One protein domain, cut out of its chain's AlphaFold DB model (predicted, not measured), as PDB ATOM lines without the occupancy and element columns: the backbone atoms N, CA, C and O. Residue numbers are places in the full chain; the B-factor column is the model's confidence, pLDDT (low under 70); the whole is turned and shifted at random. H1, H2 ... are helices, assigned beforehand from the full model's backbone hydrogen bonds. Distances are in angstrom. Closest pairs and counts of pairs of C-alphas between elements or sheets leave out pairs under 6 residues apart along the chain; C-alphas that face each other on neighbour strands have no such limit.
ATOM      1  N   GLU A   6     213.556 181.795 140.602       91.81
ATOM      2  CA  GLU A   6     213.342 180.379 140.310       91.81
ATOM      3  C   GLU A   6     214.441 179.503 140.924       91.81
ATOM      4  O   GLU A   6     214.171 178.428 141.466       91.81
ATOM      5  N   GLN A   7     215.689 179.974 140.903       90.06
ATOM      6  CA  GLN A   7     216.809 179.268 141.522       90.06
ATOM      7  C   GLN A   7     216.648 179.193 143.041       90.06
ATOM      8  O   GLN A   7     216.935 178.146 143.617       90.06
ATOM      9  N   VAL A   8     216.139 180.255 143.676       85.75
ATOM     10  CA  VAL A   8     215.807 180.258 145.111       85.75
ATOM     11  C   VAL A   8     214.686 179.260 145.409       85.75
ATOM     12  O   VAL A   8     214.797 178.486 146.358       85.75
ATOM     13  N   GLY A   9     213.645 179.210 144.571       88.31
ATOM     14  CA  GLY A   9     212.521 178.280 144.727       88.31
ATOM     15  C   GLY A   9     212.908 176.800 144.621       88.31
ATOM     16  O   GLY A   9     212.237 175.946 145.194       88.31
ATOM     17  N   ARG A  10     214.009 176.488 143.927       94.81
ATOM     18  CA  ARG A  10     214.549 175.124 143.794       94.81
ATOM     19  C   ARG A  10     215.515 174.729 144.920       94.81
ATOM     20  O   ARG A  10     215.913 173.566 144.980       94.81
ATOM     21  N   MET A  11     215.922 175.656 145.793       94.50
ATOM     22  CA  MET A  11     216.832 175.344 146.898       94.50
ATOM     23  C   MET A  11     216.150 174.469 147.947       94.50
ATOM     24  O   MET A  11     215.005 174.693 148.339       94.50
ATOM     25  N   SER A  12     216.899 173.512 148.491       94.44
ATOM     26  CA  SER A  12     216.509 172.894 149.756       94.44
ATOM     27  C   SER A  12     216.478 173.945 150.868       94.44
ATOM     28  O   SER A  12     217.207 174.942 150.838       94.44
ATOM     29  N   ARG A  13     215.685 173.686 151.915       88.88
ATOM     30  CA  ARG A  13     215.614 174.573 153.086       88.88
ATOM     31  C   ARG A  13     217.000 174.849 153.674       88.88
ATOM     32  O   ARG A  13     217.284 175.980 154.042       88.88
ATOM     33  N   TRP A  14     217.869 173.840 153.718       92.50
ATOM     34  CA  TRP A  14     219.219 173.990 154.259       92.50
ATOM     35  C   TRP A  14     220.081 174.929 153.406       92.50
ATOM     36  O   TRP A  14     220.714 175.841 153.932       92.50
ATOM     37  N   GLN A  15     220.047 174.759 152.080       91.94
ATOM     38  CA  GLN A  15     220.752 175.637 151.138       91.94
ATOM     39  C   GLN A  15     220.272 177.086 151.249       91.94
ATOM     40  O   GLN A  15     221.094 177.996 151.293       91.94
ATOM     41  N   PHE A  16     218.961 177.302 151.375       89.94
ATOM     42  CA  PHE A  16     218.424 178.643 151.588       89.94
ATOM     43  C   PHE A  16     218.898 179.248 152.919       89.94
ATOM     44  O   PHE A  16     219.319 180.404 152.953       89.94
ATOM     45  N   MET A  17     218.896 178.471 154.009       89.38
ATOM     46  CA  MET A  17     219.348 178.958 155.319       89.38
ATOM     47  C   MET A  17     220.826 179.372 155.328       89.38
ATOM     48  O   MET A  17     221.164 180.354 155.985       89.38
ATOM     49  N   ALA A  18     221.687 178.700 154.561       89.56
ATOM     50  CA  ALA A  18     223.089 179.096 154.414       89.56
ATOM     51  C   ALA A  18     223.260 180.479 153.751       89.56
ATOM     52  O   ALA A  18     224.226 181.186 154.033       89.56
ATOM     53  N   CYS A  19     222.314 180.892 152.901       88.56
ATOM     54  CA  CYS A  19     222.321 182.189 152.217       88.56
ATOM     55  C   CYS A  19     221.429 183.249 152.893       88.56
ATOM     56  O   CYS A  19     221.306 184.360 152.372       88.56
ATOM     57  N   LEU A  20     220.809 182.927 154.034       83.88
ATOM     58  CA  LEU A  20     219.738 183.724 154.633       83.88
ATOM     59  C   LEU A  20     220.168 185.152 154.989       83.88
ATOM     60  O   LEU A  20     219.415 186.082 154.730       83.88
ATOM     61  N   ASP A  21     221.368 185.341 155.541       83.06
ATOM     62  CA  ASP A  21     221.882 186.675 155.899       83.06
ATOM     63  C   ASP A  21     222.063 187.565 154.658       83.06
ATOM     64  O   ASP A  21     221.627 188.717 154.641       83.06
ATOM     65  N   GLY A  22     222.619 187.012 153.576       82.50
ATOM     66  CA  GLY A  22     222.750 187.722 152.302       82.50
ATOM     67  C   GLY A  22     221.391 188.058 151.684       82.50
ATOM     68  O   GLY A  22     221.171 189.193 151.258       82.50
ATOM     69  N   TYR A  23     220.458 187.100 151.695       81.44
ATOM     70  CA  TYR A  23     219.081 187.307 151.243       81.44
ATOM     71  C   TYR A  23     218.374 188.404 152.050       81.44
ATOM     72  O   TYR A  23     217.745 189.289 151.470       81.44
ATOM     73  N   ALA A  24     218.504 188.381 153.376       80.75
ATOM     74  CA  ALA A  24     217.897 189.355 154.269       80.75
ATOM     75  C   ALA A  24     218.403 190.773 153.950       80.75
ATOM     76  O   ALA A  24     217.597 191.664 153.681       80.75
ATOM     77  N   ARG A  25     219.725 190.965 153.868       79.62
ATOM     78  CA  ARG A  25     220.336 192.264 153.531       79.62
ATOM     79  C   ARG A  25     219.900 192.779 152.160       79.62
ATOM     80  O   ARG A  25     219.595 193.961 152.026       79.62
ATOM     81  N   ALA A  26     219.845 191.901 151.157       81.31
ATOM     82  CA  ALA A  26     219.418 192.259 149.803       81.31
ATOM     83  C   ALA A  26     217.946 192.703 149.739       81.31
ATOM     84  O   ALA A  26     217.601 193.558 148.930       81.31
ATOM     85  N   ASN A  27     217.093 192.163 150.613       80.31
ATOM     86  CA  ASN A  27     215.668 192.491 150.689       80.31
ATOM     87  C   ASN A  27     215.350 193.574 151.734       80.31
ATOM     88  O   ASN A  27     214.217 193.688 152.193       80.31
ATOM     89  N   GLY A  28     216.343 194.377 152.129       74.94
ATOM     90  CA  GLY A  28     216.131 195.510 153.031       74.94
ATOM     91  C   GLY A  28     215.957 195.131 154.502       74.94
ATOM     92  O   GLY A  28     215.609 195.995 155.310       74.94
ATOM     93  N   ALA A  29     216.237 193.883 154.893       71.56
ATOM     94  CA  ALA A  29     216.436 193.577 156.300       71.56
ATOM     95  C   ALA A  29     217.777 194.188 156.727       71.56
ATOM     96  O   ALA A  29     218.856 193.663 156.446       71.56
ATOM     97  N   GLY A  30     217.706 195.354 157.368       63.50
ATOM     98  CA  GLY A  30     218.860 195.963 158.022       63.50
ATOM     99  C   GLY A  30     219.411 195.072 159.147       63.50
ATOM    100  O   GLY A  30     218.763 194.089 159.527       63.50
ATOM    101  N   PRO A  31     220.583 195.411 159.724       59.47
ATOM    102  CA  PRO A  31     221.046 194.778 160.956       59.47
ATOM    103  C   PRO A  31     219.890 194.813 161.947       59.47
ATOM    104  O   PRO A  31     219.328 195.879 162.189       59.47
ATOM    105  N   SER A  32     219.483 193.636 162.417       60.28
ATOM    106  CA  SER A  32     218.269 193.397 163.191       60.28
ATOM    107  C   SER A  32     218.192 194.292 164.440       60.28
ATOM    108  O   SER A  32     218.492 193.860 165.549       60.28
ATOM    109  N   GLN A  33     217.748 195.539 164.280       54.47
ATOM    110  CA  GLN A  33     217.339 196.427 165.372       54.47
ATOM    111  C   GLN A  33     216.051 195.884 166.022       54.47
ATOM    112  O   GLN A  33     215.771 196.150 167.186       54.47
ATOM    113  N   ASN A  34     215.308 195.058 165.277       56.09
ATOM    114  CA  ASN A  34     214.166 194.277 165.726       56.09
ATOM    115  C   ASN A  34     214.525 192.792 165.709       56.09
ATOM    116  O   ASN A  34     214.018 192.039 164.876       56.09
ATOM    117  N   ALA A  35     215.388 192.357 166.635       58.44
ATOM    118  CA  ALA A  35     215.413 190.934 166.962       58.44
ATOM    119  C   ALA A  35     213.962 190.525 167.261       58.44
ATOM    120  O   ALA A  35     213.273 191.307 167.934       58.44
ATOM    121  N   PRO A  36     213.463 189.386 166.741       62.75
ATOM    122  CA  PRO A  36     212.112 188.944 167.049       62.75
ATOM    123  C   PRO A  36     211.978 188.949 168.568       62.75
ATOM    124  O   PRO A  36     212.673 188.210 169.271       62.75
ATOM    125  N   ARG A  37     211.169 189.880 169.090       64.44
ATOM    126  CA  ARG A  37     210.970 189.971 170.531       64.44
ATOM    127  C   ARG A  37     210.321 188.662 170.931       64.44
ATOM    128  O   ARG A  37     209.363 188.234 170.287       64.44
ATOM    129  N   LYS A  38     210.851 188.028 171.976       73.62
ATOM    130  CA  LYS A  38     210.182 186.879 172.577       73.62
ATOM    131  C   LYS A  38     208.763 187.328 172.924       73.62
ATOM    132  O   LYS A  38     208.586 188.272 173.691       73.62
ATOM    133  N   MET A  39     207.777 186.718 172.279       78.88
ATOM    134  CA  MET A  39     206.374 186.948 172.601       78.88
ATOM    135  C   MET A  39     206.117 186.414 174.017       78.88
ATOM    136  O   MET A  39     206.744 185.429 174.412       78.88
ATOM    137  N   SER A  40     205.264 187.077 174.807       86.94
ATOM    138  CA  SER A  40     204.969 186.583 176.157       86.94
ATOM    139  C   SER A  40     204.241 185.241 176.087       86.94
ATOM    140  O   SER A  40     203.501 184.966 175.136       86.94
ATOM    141  N   ILE A  41     204.441 184.408 177.110       86.25
ATOM    142  CA  ILE A  41     203.762 183.113 177.220       86.25
ATOM    143  C   ILE A  41     202.244 183.320 177.290       86.25
ATOM    144  O   ILE A  41     201.506 182.546 176.682       86.25
ATOM    145  N   GLU A  42     201.756 184.378 177.956       87.12
ATOM    146  CA  GLU A  42     200.317 184.674 177.958       87.12
ATOM    147  C   GLU A  42     199.797 184.932 176.543       87.12
ATOM    148  O   GLU A  42     198.778 184.365 176.155       87.12
ATOM    149  N   ARG A  43     200.533 185.700 175.731       86.25
ATOM    150  CA  ARG A  43     200.133 185.979 174.351       86.25
ATOM    151  C   ARG A  43     200.160 184.727 173.471       86.25
ATOM    152  O   ARG A  43     199.323 184.590 172.587       86.25
ATOM    153  N   MET A  44     201.095 183.806 173.707       87.12
ATOM    154  CA  MET A  44     201.114 182.502 173.030       87.12
ATOM    155  C   MET A  44     199.867 181.681 173.374       87.12
ATOM    156  O   MET A  44     199.212 181.164 172.472       87.12
ATOM    157  N   ARG A  45     199.486 181.648 174.655       88.38
ATOM    158  CA  ARG A  45     198.285 180.945 175.128       88.38
ATOM    159  C   ARG A  45     196.993 181.547 174.572       88.38
ATOM    160  O   ARG A  45     196.126 180.797 174.143       88.38
ATOM    161  N   GLU A  46     196.874 182.876 174.512       91.88
ATOM    162  CA  GLU A  46     195.729 183.559 173.879       91.88
ATOM    163  C   GLU A  46     195.562 183.200 172.399       91.88
ATOM    164  O   GLU A  46     194.445 183.145 171.892       91.88
ATOM    165  N   LEU A  47     196.674 182.970 171.698       90.31
ATOM    166  CA  LEU A  47     196.682 182.564 170.294       90.31
ATOM    167  C   LEU A  47     196.446 181.058 170.106       90.31
ATOM    168  O   LEU A  47     196.451 180.590 168.969       90.31
ATOM    169  N   GLY A  48     196.252 180.300 171.191       90.38
ATOM    170  CA  GLY A  48     196.098 178.846 171.149       90.38
ATOM    171  C   GLY A  48     197.385 178.103 170.783       90.38
ATOM    172  O   GLY A  48     197.320 176.977 170.301       90.38
TER     173      GLY A  48
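AT A GLANCE: This is residues 6 to 48 of the 52 residues of an uncharacterized protein of Paracoccus sulfuroxidans (UniProt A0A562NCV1). The longest helix, H3, follows H2 and H1 in a loose string of short helices at one end, and a long link leads away to H4, alone at the other end. Residues 33 to 48, of which 41 to 46 belong to H4, stick out as an arm. The printed part has 43 residues with four named helices, H1 to H4 in chain order, and no named strand; its class is all helix. It is extended, with a radius of gyration of the C-alphas of 15.0 A and spans of 40 by 24 by 15 A.

IN THESE COORDINATES: H3, residues 20 to 26, is 9.8 A long. H2, residues 13 to 18, measures 8.8 A. H1, residues 6 to 9, measures 5.0 A from C-alpha 6 at (213.342, 180.379, 140.310). H4, residues 41 to 46, measures 8.7 A to C-alpha 46 at (195.729, 183.559, 173.879).

HOW THE PARTS SIT: H3 and H2 meet only through their tight link. H2 and H1 are close but not clearly touching; their closest C-alphas, of Phe 16 and Val 8, are 7.2 A apart. H3 and H4 are apart. In H2, H3 and H4 every O i to N i+4 pair is within hydrogen-bond range; H1 is too short for one.

THE WHOLE: The C-alphas farthest apart, of Gln 7 and Glu 42, are 40.4 A apart. The printed part has no cut. The link from H3 to H4 is long, and residues 30 to 37 have pLDDT under 70.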